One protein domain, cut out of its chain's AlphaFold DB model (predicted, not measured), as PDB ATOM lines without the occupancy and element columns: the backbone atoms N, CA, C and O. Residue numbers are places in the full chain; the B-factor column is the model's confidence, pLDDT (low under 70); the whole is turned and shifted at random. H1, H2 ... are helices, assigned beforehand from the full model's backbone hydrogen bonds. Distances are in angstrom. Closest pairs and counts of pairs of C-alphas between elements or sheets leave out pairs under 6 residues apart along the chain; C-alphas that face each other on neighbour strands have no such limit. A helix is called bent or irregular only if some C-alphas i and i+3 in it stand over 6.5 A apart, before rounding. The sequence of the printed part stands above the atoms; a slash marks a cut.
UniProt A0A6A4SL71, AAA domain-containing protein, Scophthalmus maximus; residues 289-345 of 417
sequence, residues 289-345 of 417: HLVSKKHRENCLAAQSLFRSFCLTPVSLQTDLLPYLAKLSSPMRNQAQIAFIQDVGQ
ATOM      1  N   HIS A 289     -11.897  30.627  12.036       81.50
ATOM      2  CA  HIS A 289     -13.156  31.372  11.943       81.50
ATOM      3  C   HIS A 289     -13.614  31.544  10.495       81.50
ATOM      4  O   HIS A 289     -14.785  31.323  10.193       81.50
ATOM      5  N   LEU A 290     -12.684  31.856   9.589       83.50
ATOM      6  CA  LEU A 290     -12.971  31.981   8.162       83.50
ATOM      7  C   LEU A 290     -13.442  30.645   7.571       83.50
ATOM      8  O   LEU A 290     -14.432  30.600   6.841       83.50
ATOM      9  N   VAL A 291     -12.755  29.550   7.906       83.62
ATOM     10  CA  VAL A 291     -13.112  28.202   7.441       83.62
ATOM     11  C   VAL A 291     -14.477  27.779   7.984       83.62
ATOM     12  O   VAL A 291     -15.312  27.308   7.214       83.62
ATOM     13  N   SER A 292     -14.740  27.991   9.274       82.25
ATOM     14  CA  SER A 292     -16.022  27.660   9.902       82.25
ATOM     15  C   SER A 292     -17.171  28.500   9.335       82.25
ATOM     16  O   SER A 292     -18.230  27.950   9.027       82.25
ATOM     17  N   LYS A 293     -16.959  29.804   9.107       82.69
ATOM     18  CA  LYS A 293     -17.942  30.684   8.458       82.69
ATOM     19  C   LYS A 293     -18.281  30.195   7.050       82.69
ATOM     20  O   LYS A 293     -19.459  30.018   6.750       82.69
ATOM     21  N   LYS A 294     -17.267  29.889   6.234       85.25
ATOM     22  CA  LYS A 294     -17.462  29.358   4.876       85.25
ATOM     23  C   LYS A 294     -18.192  28.010   4.878       85.25
ATOM     24  O   LYS A 294     -19.101  27.811   4.079       85.25
ATOM     25  N   HIS A 295     -17.813  27.089   5.767       84.19
ATOM     26  CA  HIS A 295     -18.472  25.782   5.912       84.19
ATOM     27  C   HIS A 295     -19.971  25.937   6.172       84.19
ATOM     28  O   HIS A 295     -20.801  25.363   5.471       84.19
ATOM     29  N   ARG A 296     -20.323  26.794   7.126       80.31
ATOM     30  CA  ARG A 296     -21.705  27.134   7.454       80.31
ATOM     31  C   ARG A 296     -22.486  27.701   6.273       80.31
ATOM     32  O   ARG A 296     -23.604  27.267   6.007       80.31
ATOM     33  N   GLU A 297     -21.927  28.697   5.594       86.06
ATOM     34  CA  GLU A 297     -22.583  29.338   4.451       86.06
ATOM     35  C   GLU A 297     -22.850  28.308   3.347       86.06
ATOM     36  O   GLU A 297     -23.955  28.245   2.801       86.06
ATOM     37  N   ASN A 298     -21.887  27.415   3.109       89.25
ATOM     38  CA  ASN A 298     -22.034  26.301   2.182       89.25
ATOM     39  C   ASN A 298     -23.119  25.309   2.620       89.25
ATOM     40  O   ASN A 298     -23.905  24.866   1.784       89.25
ATOM     41  N   CYS A 299     -23.217  24.979   3.908       85.94
ATOM     42  CA  CYS A 299     -24.278  24.118   4.429       85.94
ATOM     43  C   CYS A 299     -25.680  24.702   4.179       85.94
ATOM     44  O   CYS A 299     -26.559  23.997   3.671       85.94
ATOM     45  N   LEU A 300     -25.888  25.989   4.472       84.94
ATOM     46  CA  LEU A 300     -27.167  26.678   4.248       84.94
ATOM     47  C   LEU A 300     -27.504  26.787   2.751       84.94
ATOM     48  O   LEU A 300     -28.645  26.549   2.330       84.94
ATOM     49  N   ALA A 301     -26.507  27.090   1.919       88.94
ATOM     50  CA  ALA A 301     -26.655  27.117   0.468       88.94
ATOM     51  C   ALA A 301     -27.008  25.727  -0.090       88.94
ATOM     52  O   ALA A 301     -27.931  25.598  -0.893       88.94
ATOM     53  N   ALA A 302     -26.351  24.664   0.384       88.00
ATOM     54  CA  ALA A 302     -26.636  23.296  -0.040       88.00
ATOM     55  C   ALA A 302     -28.078  22.889   0.301       88.00
ATOM     56  O   ALA A 302     -28.796  22.367  -0.551       88.00
ATOM     57  N   GLN A 303     -28.552  23.166   1.514       85.00
ATOM     58  CA  GLN A 303     -29.930  22.841   1.896       85.00
ATOM     59  C   GLN A 303     -30.972  23.593   1.079       85.00
ATOM     60  O   GLN A 303     -31.958  23.000   0.641       85.00
ATOM     61  N   SER A 304     -30.776  24.899   0.894       87.19
ATOM     62  CA  SER A 304     -31.737  25.736   0.176       87.19
ATOM     63  C   SER A 304     -31.813  25.348  -1.300       87.19
ATOM     64  O   SER A 304     -32.909  25.174  -1.836       87.19
ATOM     65  N   LEU A 305     -30.664  25.115  -1.939       89.06
ATOM     66  CA  LEU A 305     -30.580  24.769  -3.356       89.06
ATOM     67  C   LEU A 305     -30.974  23.314  -3.650       89.06
ATOM     68  O   LEU A 305     -31.508  23.052  -4.726       89.06
ATOM     69  N   PHE A 306     -30.754  22.367  -2.731       87.25
ATOM     70  CA  PHE A 306     -30.954  20.925  -2.964       87.25
ATOM     71  C   PHE A 306     -32.030  20.298  -2.070       87.25
ATOM     72  O   PHE A 306     -32.067  19.080  -1.886       87.25
ATOM     73  N   ARG A 307     -32.968  21.110  -1.568       83.50
ATOM     74  CA  ARG A 307     -34.062  20.688  -0.675       83.50
ATOM     75  C   ARG A 307     -34.846  19.466  -1.171       83.50
ATOM     76  O   ARG A 307     -35.290  18.652  -0.363       83.50
ATOM     77  N   SER A 308     -34.996  19.314  -2.488       82.75
ATOM     78  CA  SER A 308     -35.717  18.199  -3.121       82.75
ATOM     79  C   SER A 308     -35.115  16.825  -2.838       82.75
ATOM     80  O   SER A 308     -35.826  15.828  -2.916       82.75
ATOM     81  N   PHE A 309     -33.817  16.758  -2.538       82.44
ATOM     82  CA  PHE A 309     -33.136  15.500  -2.243       82.44
ATOM     83  C   PHE A 309     -33.387  15.016  -0.812       82.44
ATOM     84  O   PHE A 309     -33.148  13.847  -0.528       82.44
ATOM     85  N   CYS A 310     -33.896  15.885   0.073       78.81
ATOM     86  CA  CYS A 310     -34.194  15.557   1.470       78.81
ATOM     87  C   CYS A 310     -33.002  14.916   2.212       78.81
ATOM     88  O   CYS A 310     -33.188  14.010   3.022       78.81
ATOM     89  N   LEU A 311     -31.784  15.374   1.906       78.38
ATOM     90  CA  LEU A 311     -30.540  14.939   2.540       78.38
ATOM     91  C   LEU A 311     -30.036  15.997   3.528       78.38
ATOM     92  O   LEU A 311     -30.384  17.175   3.421       78.38
ATOM     93  N   THR A 312     -29.179  15.568   4.457       80.75
ATOM     94  CA  THR A 312     -28.417  16.480   5.320       80.75
ATOM     95  C   THR A 312     -27.389  17.261   4.489       80.75
ATOM     96  O   THR A 312     -27.058  16.819   3.395       80.75
ATOM     97  N   PRO A 313     -26.815  18.395   4.918       79.62
ATOM     98  CA  PRO A 313     -26.012  19.276   4.086       79.62
ATOM     99  C   PRO A 313     -24.599  18.734   4.036       79.62
ATOM    100  O   PRO A 313     -23.923  18.931   3.041       79.62
ATOM    101  N   VAL A 314     -24.198  18.004   5.079       81.31
ATOM    102  CA  VAL A 314     -23.036  17.141   5.112       81.31
ATOM    103  C   VAL A 314     -23.217  16.071   4.042       81.31
ATOM    104  O   VAL A 314     -22.436  16.074   3.107       81.31
ATOM    105  N   SER A 315     -24.293  15.271   4.054       84.38
ATOM    106  CA  SER A 315     -24.520  14.263   3.000       84.38
ATOM    107  C   SER A 315     -24.675  14.869   1.603       84.38
ATOM    108  O   SER A 315     -24.231  14.286   0.617       84.38
ATOM    109  N   LEU A 316     -25.270  16.058   1.476       86.25
ATOM    110  CA  LEU A 316     -25.296  16.786   0.211       86.25
ATOM    111  C   LEU A 316     -23.860  17.074  -0.238       86.25
ATOM    112  O   LEU A 316     -23.497  16.703  -1.348       86.25
ATOM    113  N   GLN A 317     -23.033  17.670   0.616       86.31
ATOM    114  CA  GLN A 317     -21.669  18.084   0.281       86.31
ATOM    115  C   GLN A 317     -20.679  16.928   0.106       86.31
ATOM    116  O   GLN A 317     -19.837  16.999  -0.787       86.31
ATOM    117  N   THR A 318     -20.765  15.870   0.910       85.94
ATOM    118  CA  THR A 318     -19.826  14.740   0.869       85.94
ATOM    119  C   THR A 318     -20.246  13.673  -0.126       85.94
ATOM    120  O   THR A 318     -19.385  13.078  -0.776       85.94
ATOM    121  N   ASP A 319     -21.555  13.454  -0.280       86.06
ATOM    122  CA  ASP A 319     -22.065  12.310  -1.027       86.06
ATOM    123  C   ASP A 319     -22.663  12.757  -2.355       86.06
ATOM    124  O   ASP A 319     -22.285  12.221  -3.383       86.06
ATOM    125  N   LEU A 320     -23.569  13.739  -2.389       87.31
ATOM    126  CA  LEU A 320     -24.323  14.057  -3.610       87.31
ATOM    127  C   LEU A 320     -23.595  15.021  -4.561       87.31
ATOM    128  O   LEU A 320     -23.438  14.726  -5.750       87.31
ATOM    129  N   LEU A 321     -23.185  16.192  -4.065       88.62
ATOM    130  CA  LEU A 321     -22.634  17.290  -4.867       88.62
ATOM    131  C   LEU A 321     -21.381  16.885  -5.661       88.62
ATOM    132  O   LEU A 321     -21.311  17.251  -6.838       88.62
ATOM    133  N   PRO A 322     -20.440  16.079  -5.123       89.31
ATOM    134  CA  PRO A 322     -19.279  15.636  -5.891       89.31
ATOM    135  C   PRO A 322     -19.637  14.753  -7.094       89.31
ATOM    136  O   PRO A 322     -18.940  14.780  -8.112       89.31
ATOM    137  N   TYR A 323     -20.729  13.978  -7.018       87.12
ATOM    138  CA  TYR A 323     -21.233  13.236  -8.178       87.12
ATOM    139  C   TYR A 323     -21.975  14.151  -9.142       87.12
ATOM    140  O   TYR A 323     -21.749  14.053 -10.347       87.12
ATOM    141  N   LEU A 324     -22.808  15.070  -8.645       87.06
ATOM    142  CA  LEU A 324     -23.504  16.032  -9.501       87.06
ATOM    143  C   LEU A 324     -22.532  16.911 -10.298       87.06
ATOM    144  O   LEU A 324     -22.808  17.200 -11.455       87.06
ATOM    145  N   ALA A 325     -21.362  17.245  -9.746       87.19
ATOM    146  CA  ALA A 325     -20.301  17.951 -10.471       87.19
ATOM    147  C   ALA A 325     -19.746  17.172 -11.677       87.19
ATOM    148  O   ALA A 325     -19.230  17.772 -12.619       87.19
ATOM    149  N   LYS A 326     -19.831  15.836 -11.657       84.44
ATOM    150  CA  LYS A 326     -19.352  14.949 -12.733       84.44
ATOM    151  C   LYS A 326     -20.447  14.553 -13.714       84.44
ATOM    152  O   LYS A 326     -20.152  14.196 -14.854       84.44
ATOM    153  N   LEU A 327     -21.698  14.565 -13.270       82.38
ATOM    154  CA  LEU A 327     -22.846  14.266 -14.110       82.38
ATOM    155  C   LEU A 327     -23.159  15.513 -14.940       82.38
ATOM    156  O   LEU A 327     -23.501  16.556 -14.400       82.38
ATOM    157  N   SER A 328     -23.093  15.411 -16.266       60.31
ATOM    158  CA  SER A 328     -23.430  16.495 -17.205       60.31
ATOM    159  C   SER A 328     -24.942  16.782 -17.276       60.31
ATOM    160  O   SER A 328     -25.483  17.050 -18.349       60.31
ATOM    161  N   SER A 329     -25.650  16.641 -16.156       63.38
ATOM    162  CA  SER A 329     -27.090  16.843 -16.064       63.38
ATOM    163  C   SER A 329     -27.398  18.341 -16.106       63.38
ATOM    164  O   SER A 329     -26.794  19.099 -15.343       63.38
ATOM    165  N   PRO A 330     -28.338  18.800 -16.950       59.88
ATOM    166  CA  PRO A 330     -28.769  20.187 -16.940       59.88
ATOM    167  C   PRO A 330     -29.624  20.409 -15.693       59.88
ATOM    168  O   PRO A 330     -30.843  20.220 -15.697       59.88
ATOM    169  N   MET A 331     -28.984  20.793 -14.593       64.31
ATOM    170  CA  MET A 331     -29.719  21.370 -13.477       64.31
ATOM    171  C   MET A 331     -30.369  22.667 -13.951       64.31
ATOM    172  O   MET A 331     -29.761  23.455 -14.669       64.31
ATOM    173  N   ARG A 332     -31.645  22.861 -13.614       66.19
ATOM    174  CA  ARG A 332     -32.464  23.914 -14.236       66.19
ATOM    175  C   ARG A 332     -32.161  25.323 -13.716       66.19
ATOM    176  O   ARG A 332     -32.595  26.279 -14.346       66.19
ATOM    177  N   ASN A 333     -31.454  25.464 -12.592       83.81
ATOM    178  CA  ASN A 333     -31.180  26.759 -11.970       83.81
ATOM    179  C   ASN A 333     -29.677  27.093 -11.997       83.81
ATOM    180  O   ASN A 333     -28.836  26.303 -11.568       83.81
ATOM    181  N   GLN A 334     -29.355  28.303 -12.462       86.69
ATOM    182  CA  GLN A 334     -28.002  28.851 -12.534       86.69
ATOM    183  C   GLN A 334     -27.284  28.876 -11.174       86.69
ATOM    184  O   GLN A 334     -26.096  28.569 -11.114       86.69
ATOM    185  N   ALA A 335     -27.991  29.183 -10.081       89.06
ATOM    186  CA  ALA A 335     -27.412  29.211  -8.731       89.06
ATOM    187  C   ALA A 335     -26.915  27.823  -8.294       89.06
ATOM    188  O   ALA A 335     -25.847  27.655  -7.717       89.06
ATOM    189  N   GLN A 336     -27.695  26.815  -8.655       90.00
ATOM    190  CA  GLN A 336     -27.468  25.402  -8.406       90.00
ATOM    191  C   GLN A 336     -26.219  24.894  -9.162       90.00
ATOM    192  O   GLN A 336     -25.410  24.156  -8.601       90.00
ATOM    193  N   ILE A 337     -26.034  25.334 -10.413       87.69
ATOM    194  CA  ILE A 337     -24.839  25.045 -11.224       87.69
ATOM    195  C   ILE A 337     -23.601  25.730 -10.633       87.69
ATOM    196  O   ILE A 337     -22.579  25.075 -10.444       87.69
ATOM    197  N   ALA A 338     -23.692  27.030 -10.330       88.75
ATOM    198  CA  ALA A 338     -22.577  27.809  -9.792       88.75
ATOM    199  C   ALA A 338     -22.080  27.235  -8.458       88.75
ATOM    200  O   ALA A 338     -20.880  27.058  -8.268       88.75
ATOM    201  N   PHE A 339     -23.006  26.857  -7.575       91.00
ATOM    202  CA  PHE A 339     -22.665  26.251  -6.295       91.00
ATOM    203  C   PHE A 339     -21.932  24.913  -6.463       91.00
ATOM    204  O   PHE A 339     -20.885  24.709  -5.861       91.00
ATOM    205  N   ILE A 340     -22.412  24.021  -7.336       89.81
ATOM    206  CA  ILE A 340     -21.724  22.748  -7.621       89.81
ATOM    207  C   ILE A 340     -20.319  22.970  -8.183       89.81
ATOM    208  O   ILE A 340     -19.417  22.189  -7.886       89.81
ATOM    209  N   GLN A 341     -20.119  24.001  -9.005       85.81
ATOM    210  CA  GLN A 341     -18.793  24.320  -9.531       85.81
ATOM    211  C   GLN A 341     -17.830  24.775  -8.429       85.81
ATOM    212  O   GLN A 341     -16.658  24.414  -8.495       85.81
ATOM    213  N   ASP A 342     -18.318  25.508  -7.424       86.81
ATOM    214  CA  ASP A 342     -17.506  25.966  -6.290       86.81
ATOM    215  C   ASP A 342     -17.203  24.839  -5.287       86.81
ATOM    216  O   ASP A 342     -16.042  24.610  -4.949       86.81
ATOM    217  N   VAL A 343     -18.222  24.092  -4.838       87.12
ATOM    218  CA  VAL A 343     -18.066  23.115  -3.737       87.12
ATOM    219  C   VAL A 343     -17.979  21.655  -4.184       87.12
ATOM    220  O   VAL A 343     -17.477  20.810  -3.449       87.12
ATOM    221  N   GLY A 344     -18.468  21.322  -5.379       83.00
ATOM    222  CA  GLY A 344     -18.549  19.940  -5.869       83.00
ATOM    223  C   GLY A 344     -17.242  19.412  -6.468       83.00
ATOM    224  O   GLY A 344     -17.126  18.217  -6.746       83.00
ATOM    225  N   GLN A 345     -16.241  20.271  -6.675       79.44
ATOM    226  CA  GLN A 345     -14.930  19.865  -7.176       79.44
ATOM    227  C   GLN A 345     -13.910  19.772  -6.043       79.44
ATOM    228  O   GLN A 345     -13.448  20.770  -5.499       79.44
TER     229      GLN A 345
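This is residues 289 to 345 of the 417 residues of the protein "AAA domain-containing protein" of Scophthalmus maximus (UniProt A0A6A4SL71). The second half of a long helix, H1, packs with two shorter crossed helices, H2 and H3, into a small head, while residues 289 to 294 of H1 stick out. The printed part has 57 residues with three named helices, H1, H2, H3 along the chain, and no named strand: all helix. It is compact, with a radius of gyration of the C-alphas of 10.8 A, yet elongated, spanning 35 by 21 by 18 A.

H1, residues 289 to 305, begins with C-alpha 289 at (-13.156, 31.372, 11.943) and is 24.1 A long. H2, residues 313 to 324, is 14.2 A long and only just irregular: C-alphas 318 and 321 are 6.9 A apart. H3, residues 334 to 343, is 14.5 A long and ends with C-alpha 343 at (-18.066, 23.115, -3.737).

H1, with residues 299 to 303 alone, touches H2; the closest C-alphas, of Cys 299 and Pro 313, are 5.2 A apart. H1, with residues 298 to 305 alone, touches H3, closest at the C-alphas of Leu 305 and Gln 336, 6.0 A. H2 and H3 touch, about perpendicular at 79 degrees, closest at the C-alphas of Leu 321 and Ile 340, 6.2 A. Every O i to N i+4 pair is within hydrogen-bond range in H1 and H3, 5 of 8 in H2.

The C-alphas farthest apart, of His 289 and Pro 330, are 34.7 A apart. The printed part has no cut, and both links are short. Residues 328 to 332 have pLDDT under 70.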